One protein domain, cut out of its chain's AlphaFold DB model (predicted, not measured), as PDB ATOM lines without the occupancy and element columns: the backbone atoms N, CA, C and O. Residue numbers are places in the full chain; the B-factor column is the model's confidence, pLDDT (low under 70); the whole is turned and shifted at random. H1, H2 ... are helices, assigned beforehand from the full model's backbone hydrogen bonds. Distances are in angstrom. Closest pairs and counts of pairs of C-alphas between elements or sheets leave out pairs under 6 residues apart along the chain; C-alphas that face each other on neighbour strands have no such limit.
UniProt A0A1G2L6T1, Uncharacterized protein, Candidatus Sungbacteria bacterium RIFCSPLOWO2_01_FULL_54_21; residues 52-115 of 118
ATOM      1  N   PHE A  52     -23.590  44.518  82.406       84.44
ATOM      2  CA  PHE A  52     -24.911  45.046  82.706       84.44
ATOM      3  C   PHE A  52     -25.735  44.019  83.477       84.44
ATOM      4  O   PHE A  52     -26.118  44.299  84.608       84.44
ATOM      5  N   SER A  53     -25.924  42.822  82.915       83.06
ATOM      6  CA  SER A  53     -26.670  41.728  83.546       83.06
ATOM      7  C   SER A  53     -26.180  41.428  84.962       83.06
ATOM      8  O   SER A  53     -26.984  41.306  85.883       83.06
ATOM      9  N   ARG A  54     -24.857  41.382  85.168       81.81
ATOM     10  CA  ARG A  54     -24.278  41.174  86.502       81.81
ATOM     11  C   ARG A  54     -24.613  42.316  87.459       81.81
ATOM     12  O   ARG A  54     -25.158  42.061  88.526       81.81
ATOM     13  N   ASN A  55     -24.336  43.563  87.076       86.94
ATOM     14  CA  ASN A  55     -24.617  44.724  87.923       86.94
ATOM     15  C   ASN A  55     -26.121  44.865  88.221       86.94
ATOM     16  O   ASN A  55     -26.502  45.325  89.294       86.94
ATOM     17  N   PHE A  56     -26.975  44.480  87.272       89.31
ATOM     18  CA  PHE A  56     -28.422  44.478  87.437       89.31
ATOM     19  C   PHE A  56     -28.847  43.453  88.493       89.31
ATOM     20  O   PHE A  56     -29.579  43.806  89.413       89.31
ATOM     21  N   LYS A  57     -28.317  42.223  88.429       89.75
ATOM     22  CA  LYS A  57     -28.565  41.183  89.440       89.75
ATOM     23  C   LYS A  57     -28.003  41.539  90.818       89.75
ATOM     24  O   LYS A  57     -28.665  41.325  91.825       89.75
ATOM     25  N   GLU A  58     -26.808  42.121  90.878       87.25
ATOM     26  CA  GLU A  58     -26.213  42.589  92.139       87.25
ATOM     27  C   GLU A  58     -27.061  43.686  92.800       87.25
ATOM     28  O   GLU A  58     -27.161  43.730  94.023       87.25
ATOM     29  N   LYS A  59     -27.683  44.564  92.001       91.75
ATOM     30  CA  LYS A  59     -28.487  45.681  92.507       91.75
ATOM     31  C   LYS A  59     -29.921  45.288  92.869       91.75
ATOM     32  O   LYS A  59     -30.437  45.781  93.867       91.75
ATOM     33  N   TYR A  60     -30.567  44.459  92.050       92.44
ATOM     34  CA  TYR A  60     -32.007  44.183  92.143       92.44
ATOM     35  C   TYR A  60     -32.345  42.734  92.526       92.44
ATOM     36  O   TYR A  60     -33.516  42.406  92.695       92.44
ATOM     37  N   GLY A  61     -31.340  41.869  92.681       90.69
ATOM     38  CA  GLY A  61     -31.492  40.469  93.076       90.69
ATOM     39  C   GLY A  61     -31.129  39.470  91.964       90.69
ATOM     40  O   GLY A  61     -31.171  39.807  90.779       90.69
ATOM     41  N   PRO A  62     -30.774  38.221  92.321       86.50
ATOM     42  CA  PRO A  62     -30.304  37.207  91.368       86.50
ATOM     43  C   PRO A  62     -31.322  36.884  90.261       86.50
ATOM     44  O   PRO A  62     -30.913  36.664  89.116       86.50
ATOM     45  N   ASP A  63     -32.615  36.964  90.586       90.25
ATOM     46  CA  ASP A  63     -33.739  36.660  89.689       90.25
ATOM     47  C   ASP A  63     -34.257  37.906  88.947       90.25
ATOM     48  O   ASP A  63     -35.271  37.859  88.256       90.25
ATOM     49  N   ALA A  64     -33.588  39.059  89.083       92.44
ATOM     50  CA  ALA A  64     -34.090  40.333  88.569       92.44
ATOM     51  C   ALA A  64     -34.284  40.345  87.045       92.44
ATOM     52  O   ALA A  64     -35.216  40.974  86.551       92.44
ATOM     53  N   LEU A  65     -33.426  39.654  86.289       90.75
ATOM     54  CA  LEU A  65     -33.593  39.548  84.834       90.75
ATOM     55  C   LEU A  65     -34.766  38.642  84.455       90.75
ATOM     56  O   LEU A  65     -35.474  38.955  83.505       90.75
ATOM     57  N   ASP A  66     -34.998  37.574  85.219       91.62
ATOM     58  CA  ASP A  66     -36.113  36.658  84.978       91.62
ATOM     59  C   ASP A  66     -37.442  37.355  85.292       91.62
ATOM     60  O   ASP A  66     -38.382  37.296  84.504       91.62
ATOM     61  N   GLN A  67     -37.498  38.115  86.392       95.69
ATOM     62  CA  GLN A  67     -38.660  38.944  86.728       95.69
ATOM     63  C   GLN A  67     -38.913  40.027  85.675       95.69
ATOM     64  O   GLN A  67     -40.055  40.243  85.272       95.69
ATOM     65  N   LEU A  68     -37.856  40.677  85.175       94.38
ATOM     66  CA  LEU A  68     -37.977  41.643  84.086       94.38
ATOM     67  C   LEU A  68     -38.563  40.994  82.822       94.38
ATOM     68  O   LEU A  68     -39.430  41.597  82.191       94.38
ATOM     69  N   ASP A  69     -38.106  39.797  82.445       92.75
ATOM     70  CA  ASP A  69     -38.649  39.078  81.288       92.75
ATOM     71  C   ASP A  69     -40.113  38.699  81.509       92.75
ATOM     72  O   ASP A  69     -40.945  39.043  80.676       92.75
ATOM     73  N   ILE A  70     -40.472  38.136  82.669       94.50
ATOM     74  CA  ILE A  70     -41.869  37.828  83.021       94.50
ATOM     75  C   ILE A  70     -42.768  39.062  82.849       94.50
ATOM     76  O   ILE A  70     -43.822  38.974  82.216       94.50
ATOM     77  N   MET A  71     -42.349  40.224  83.357       95.75
ATOM     78  CA  MET A  71     -43.108  41.471  83.223       95.75
ATOM     79  C   MET A  71     -43.236  41.919  81.760       95.75
ATOM     80  O   MET A  71     -44.323  42.300  81.322       95.75
ATOM     81  N   VAL A  72     -42.154  41.848  80.978       92.75
ATOM     82  CA  VAL A  72     -42.160  42.235  79.557       92.75
ATOM     83  C   VAL A  72     -43.027  41.289  78.722       92.75
ATOM     84  O   VAL A  72     -43.821  41.763  77.908       92.75
ATOM     85  N   GLN A  73     -42.943  39.973  78.943       90.31
ATOM     86  CA  GLN A  73     -43.813  38.982  78.295       90.31
ATOM     87  C   GLN A  73     -45.283  39.175  78.696       90.31
ATOM     88  O   GLN A  73     -46.178  39.053  77.858       90.31
ATOM     89  N   GLY A  74     -45.526  39.560  79.953       92.94
ATOM     90  CA  GLY A  74     -46.828  39.984  80.471       92.94
ATOM     91  C   GLY A  74     -47.313  41.338  79.939       92.94
ATOM     92  O   GLY A  74     -48.412  41.764  80.285       92.94
ATOM     93  N   ARG A  75     -46.530  42.005  79.077       92.12
ATOM     94  CA  ARG A  75     -46.808  43.328  78.491       92.12
ATOM     95  C   ARG A  75     -46.963  44.448  79.527       92.12
ATOM     96  O   ARG A  75     -47.644  45.437  79.247       92.12
ATOM     97  N   ALA A  76     -46.319  44.312  80.686       94.19
ATOM     98  CA  ALA A  76     -46.295  45.346  81.712       94.19
ATOM     99  C   ALA A  76     -45.654  46.628  81.167       94.19
ATOM    100  O   ALA A  76     -44.578  46.597  80.566       94.19
ATOM    101  N   ALA A  77     -46.299  47.766  81.393       94.94
ATOM    102  CA  ALA A  77     -45.816  49.066  80.972       94.94
ATOM    103  C   ALA A  77     -44.466  49.409  81.621       94.94
ATOM    104  O   ALA A  77     -44.154  49.005  82.740       94.94
ATOM    105  N   LEU A  78     -43.687  50.271  80.957       95.38
ATOM    106  CA  LEU A  78     -42.406  50.750  81.496       95.38
ATOM    107  C   LEU A  78     -42.521  51.374  82.894       95.38
ATOM    108  O   LEU A  78     -41.557  51.317  83.647       95.38
ATOM    109  N   GLN A  79     -43.668  51.982  83.221       97.25
ATOM    110  CA  GLN A  79     -43.904  52.534  84.554       97.25
ATOM    111  C   GLN A  79     -44.061  51.425  85.602       97.25
ATOM    112  O   GLN A  79     -43.444  51.507  86.648       97.25
ATOM    113  N   GLU A  80     -44.792  50.354  85.291       96.75
ATOM    114  CA  GLU A  80     -44.981  49.220  86.206       96.75
ATOM    115  C   GLU A  80     -43.654  48.498  86.473       96.75
ATOM    116  O   GLU A  80     -43.345  48.147  87.608       96.75
ATOM    117  N   ILE A  81     -42.824  48.341  85.435       96.44
ATOM    118  CA  ILE A  81     -41.458  47.812  85.562       96.44
ATOM    119  C   ILE A  81     -40.607  48.729  86.452       96.44
ATOM    120  O   ILE A  81     -39.889  48.257  87.331       96.44
ATOM    121  N   ALA A  82     -40.682  50.042  86.230       96.19
ATOM    122  CA  ALA A  82     -39.979  51.034  87.034       96.19
ATOM    123  C   ALA A  82     -40.366  50.971  88.515       96.19
ATOM    124  O   ALA A  82     -39.480  50.925  89.371       96.19
ATOM    125  N   ASP A  83     -41.662  50.894  88.799       97.69
ATOM    126  CA  ASP A  83     -42.191  50.827  90.157       97.69
ATOM    127  C   ASP A  83     -41.753  49.532  90.859       97.69
ATOM    128  O   ASP A  83     -41.315  49.579  92.007       97.69
ATOM    129  N   TYR A  84     -41.774  48.390  90.156       96.56
ATOM    130  CA  TYR A  84     -41.338  47.097  90.702       96.56
ATOM    131  C   TYR A  84     -39.861  47.095  91.121       96.56
ATOM    132  O   TYR A  84     -39.515  46.630  92.207       96.56
ATOM    133  N   PHE A  85     -38.975  47.629  90.277       94.62
ATOM    134  CA  PHE A  85     -37.535  47.655  90.549       94.62
ATOM    135  C   PHE A  85     -37.067  48.902  91.318       94.62
ATOM    136  O   PHE A  85     -35.885  49.008  91.655       94.62
ATOM    137  N   GLY A  86     -37.958  49.859  91.583       95.19
ATOM    138  CA  GLY A  86     -37.629  51.108  92.268       95.19
ATOM    139  C   GLY A  86     -36.687  52.021  91.473       95.19
ATOM    140  O   GLY A  86     -35.796  52.647  92.052       95.19
ATOM    141  N   PHE A  87     -36.836  52.090  90.145       95.31
ATOM    142  CA  PHE A  87     -36.072  52.998  89.277       95.31
ATOM    143  C   PHE A  87     -36.979  53.862  88.391       95.31
ATOM    144  O   PHE A  87     -38.189  53.704  88.407       95.31
ATOM    145  N   SER A  88     -36.423  54.799  87.611       97.00
ATOM    146  CA  SER A  88     -37.242  55.666  86.750       97.00
ATOM    147  C   SER A  88     -37.751  54.960  85.490       97.00
ATOM    148  O   SER A  88     -37.114  54.049  84.953       97.00
ATOM    149  N   ARG A  89     -38.871  55.440  84.945       96.81
ATOM    150  CA  ARG A  89     -39.443  54.957  83.680       96.81
ATOM    151  C   ARG A  89     -38.473  55.082  82.501       96.81
ATOM    152  O   ARG A  89     -38.433  54.212  81.632       96.81
ATOM    153  N   GLU A  90     -37.683  56.151  82.451       95.81
ATOM    154  CA  GLU A  90     -36.653  56.339  81.425       95.81
ATOM    155  C   GLU A  90     -35.588  55.250  81.531       95.81
ATOM    156  O   GLU A  90     -35.190  54.670  80.517       95.81
ATOM    157  N   TYR A  91     -35.165  54.930  82.758       94.56
ATOM    158  CA  TYR A  91     -34.211  53.858  82.998       94.56
ATOM    159  C   TYR A  91     -34.799  52.494  82.624       94.56
ATOM    160  O   TYR A  91     -34.107  51.709  81.985       94.56
ATOM    161  N   ALA A  92     -36.090  52.250  82.879       94.50
ATOM    162  CA  ALA A  92     -36.795  51.058  82.395       94.50
ATOM    163  C   ALA A  92     -36.653  50.884  80.871       94.50
ATOM    164  O   ALA A  92     -36.350  49.798  80.374       94.50
ATOM    165  N   GLY A  93     -36.819  51.977  80.117       93.25
ATOM    166  CA  GLY A  93     -36.648  51.980  78.664       93.25
ATOM    167  C   GLY A  93     -35.210  51.684  78.222       93.25
ATOM    168  O   GLY A  93     -35.006  50.965  77.243       93.25
ATOM    169  N   GLN A  94     -34.215  52.204  78.948       93.31
ATOM    170  CA  GLN A  94     -32.796  51.932  78.689       93.31
ATOM    171  C   GLN A  94     -32.433  50.475  78.986       93.31
ATOM    172  O   GLN A  94     -31.822  49.820  78.146       93.31
ATOM    173  N   VAL A  95     -32.853  49.960  80.145       91.06
ATOM    174  CA  VAL A  95     -32.692  48.556  80.550       91.06
ATOM    175  C   VAL A  95     -33.270  47.642  79.472       91.06
ATOM    176  O   VAL A  95     -32.587  46.737  78.997       91.06
ATOM    177  N   HIS A  96     -34.491  47.928  79.013       91.31
ATOM    178  CA  HIS A  96     -35.126  47.161  77.948       91.31
ATOM    179  C   HIS A  96     -34.307  47.184  76.647       91.31
ATOM    180  O   HIS A  96     -34.102  46.148  76.021       91.31
ATOM    181  N   LEU A  97     -33.831  48.356  76.216       89.00
ATOM    182  CA  LEU A  97     -33.019  48.464  75.002       89.00
ATOM    183  C   LEU A  97     -31.716  47.660  75.109       89.00
ATOM    184  O   LEU A  97     -31.324  47.018  74.139       89.00
ATOM    185  N   ILE A  98     -31.067  47.682  76.275       85.56
ATOM    186  CA  ILE A  98     -29.822  46.950  76.528       85.56
ATOM    187  C   ILE A  98     -30.055  45.436  76.483       85.56
ATOM    188  O   ILE A  98     -29.284  44.730  75.839       85.56
ATOM    189  N   ILE A  99     -31.117  44.945  77.129       86.44
ATOM    190  CA  ILE A  99     -31.401  43.506  77.239       86.44
ATOM    191  C   ILE A  99     -31.953  42.921  75.932       86.44
ATOM    192  O   ILE A  99     -31.496  41.870  75.490       86.44
ATOM    193  N   TYR A 100     -32.908  43.596  75.288       85.19
ATOM    194  CA  TYR A 100     -33.628  43.054  74.125       85.19
ATOM    195  C   TYR A 100     -33.118  43.587  72.779       85.19
ATOM    196  O   TYR A 100     -33.589  43.162  71.725       85.19
ATOM    197  N   GLY A 101     -32.185  44.543  72.781       84.81
ATOM    198  CA  GLY A 101     -31.592  45.109  71.564       84.81
ATOM    199  C   GLY A 101     -32.529  46.002  70.741       84.81
ATOM    200  O   GLY A 101     -32.170  46.422  69.641       84.81
ATOM    201  N   LEU A 102     -33.729  46.309  71.242       89.44
ATOM    202  CA  LEU A 102     -34.697  47.187  70.584       89.44
ATOM    203  C   LEU A 102     -35.558  47.954  71.595       89.44
ATOM    204  O   LEU A 102     -35.696  47.568  72.757       89.44
ATOM    205  N   SER A 103     -36.133  49.076  71.155       91.06
ATOM    206  CA  SER A 103     -36.939  49.928  72.033       91.06
ATOM    207  C   SER A 103     -38.216  49.221  72.482       91.06
ATOM    208  O   SER A 103     -38.825  48.474  71.715       91.06
ATOM    209  N   TYR A 104     -38.676  49.519  73.698       91.06
ATOM    210  CA  TYR A 104     -39.902  48.939  74.255       91.06
ATOM    211  C   TYR A 104     -41.100  49.049  73.290       91.06
ATOM    212  O   TYR A 104     -41.802  48.076  73.036       91.06
ATOM    213  N   MET A 105     -41.278  50.204  72.642       91.12
ATOM    214  CA  MET A 105     -42.369  50.416  71.678       91.12
ATOM    215  C   MET A 105     -42.220  49.588  70.397       91.12
ATOM    216  O   MET A 105     -43.214  49.200  69.783       91.12
ATOM    217  N   ALA A 106     -40.993  49.328  69.939       89.69
ATOM    218  CA  ALA A 106     -40.770  48.398  68.837       89.69
ATOM    219  C   ALA A 106     -41.092  46.959  69.268       89.69
ATOM    220  O   ALA A 106     -41.737  46.239  68.507       89.69
ATOM    221  N   HIS A 107     -40.731  46.587  70.499       90.25
ATOM    222  CA  HIS A 107     -40.972  45.254  71.047       90.25
ATOM    223  C   HIS A 107     -42.464  44.967  71.173       90.25
ATOM    224  O   HIS A 107     -42.954  43.986  70.619       90.25
ATOM    225  N   MET A 108     -43.211  45.892  71.776       91.50
ATOM    226  CA  MET A 108     -44.662  45.774  71.920       91.50
ATOM    227  C   MET A 108     -45.374  45.702  70.568       91.50
ATOM    228  O   MET A 108     -46.296  44.908  70.397       91.50
ATOM    229  N   ARG A 109     -44.918  46.458  69.558       89.94
ATOM    230  CA  ARG A 109     -45.463  46.350  68.192       89.94
ATOM    231  C   ARG A 109     -45.203  44.982  67.562       89.94
ATOM    232  O   ARG A 109     -46.075  44.465  66.868       89.94
ATOM    233  N   GLN A 110     -44.026  44.393  67.779       88.62
ATOM    234  CA  GLN A 110     -43.726  43.040  67.303       88.62
ATOM    235  C   GLN A 110     -44.582  41.992  68.021       88.62
ATOM    236  O   GLN A 110     -45.121  41.100  67.367       88.62
ATOM    237  N   MET A 111     -44.766  42.127  69.335       85.81
ATOM    238  CA  MET A 111     -45.624  41.241  70.124       85.81
ATOM    239  C   MET A 111     -47.100  41.339  69.721       85.81
ATOM    240  O   MET A 111     -47.762  40.315  69.586       85.81
ATOM    241  N   ALA A 112     -47.610  42.547  69.463       84.75
ATOM    242  CA  ALA A 112     -48.984  42.755  69.006       84.75
ATOM    243  C   ALA A 112     -49.246  42.118  67.631       84.75
ATOM    244  O   ALA A 112     -50.308  41.554  67.410       84.75
ATOM    245  N   ARG A 113     -48.259  42.150  66.725       81.38
ATOM    246  CA  ARG A 113     -48.340  41.503  65.401       81.38
ATOM    247  C   ARG A 113     -48.268  39.978  65.446       81.38
ATOM    248  O   ARG A 113     -48.664  39.331  64.485       81.38
ATOM    249  N   ARG A 114     -47.704  39.418  66.517       70.69
ATOM    250  CA  ARG A 114     -47.551  37.970  66.719       70.69
ATOM    251  C   ARG A 114     -48.712  37.340  67.484       70.69
ATOM    252  O   ARG A 114     -48.773  36.119  67.541       70.69
ATOM    253  N   ALA A 115     -49.612  38.135  68.060       59.25
ATOM    254  CA  ALA A 115     -50.844  37.606  68.626       59.25
ATOM    255  C   ALA A 115     -51.763  37.169  67.467       59.25
ATOM    256  O   ALA A 115     -52.131  38.025  66.659       59.25
TER     257      ALA A 115
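Overview. This is residues 52 to 115 of the 118 residues of an uncharacterized protein of Candidatus Sungbacteria bacterium RIFCSPLOWO2_01_FULL_54_21 (UniProt A0A1G2L6T1). Five short helices form a small elongated body: H4, in the middle, crosses from H3 toward H2, and these two run opposite ways behind it, a little separated from each other. H1 lies at one end of the longest axis and H5 at the other. The printed part has 64 residues, with five named helices in the order H1, H2, H3, H4, H5 and no named strand, and its class is all helix. The whole is compact, with a radius of gyration of the C-alphas of 11.3 A, and the C-alphas span 35 by 18 by 17 A.

Along the chain. The longest helix by residues is H4, residues 89 to 100, 16.3 A from first to last C-alpha, beginning at C-alpha 89 (-39.443, 54.957, 83.680). H3 holds residues 78 to 85 and measures 10.7 A. H2 holds residues 64 to 73 and measures 14.2 A. H1, residues 52 to 60, measures 11.8 A and begins at C-alpha 52 (-24.911, 45.046, 82.706). H5, residues 104 to 114, measures 15.3 A and ends at C-alpha 114 (-47.551, 37.970, 66.719).

Arrangement. H4 touches H3 with residues 89 to 93 alone, their lines about perpendicular at 90 degrees; the closest C-alphas are those of Gln 79 and Arg 89, 5.2 A apart. H4 and H5 only just touch, with 3 pairs of C-alphas within 8 A, the closest those of Gly 93 and Tyr 104 at 6.3 A; they run the same way at a steep tilt of 57 degrees. H4 is near H2 and near H1. H2 and H3 are close but not clearly touching, with the C-alphas of Met 71 and Ile 81 closest at 7.0 A, and run opposite ways at a shallow tilt of 28 degrees. H1 touches H2, about perpendicular at 80 degrees, with the C-alphas of Lys 57 and Ala 64 closest at 5.7 A. H1 and H5 are apart. The helix packing is mostly crossed: the helices that touch stand at large angles. In H1, H2, H3, H4 and H5 every O i to N i+4 pair is within hydrogen-bond range.

Size, cuts and confidence. The two C-alphas farthest apart are those of Glu 58 and Arg 113, 34.7 A. The printed part has no cut. The four links, H1 to H2, H2 to H3, H3 to H4 and H4 to H5, are tight. The mean pLDDT of the printed part is 90.5, and residue 115 is under 70.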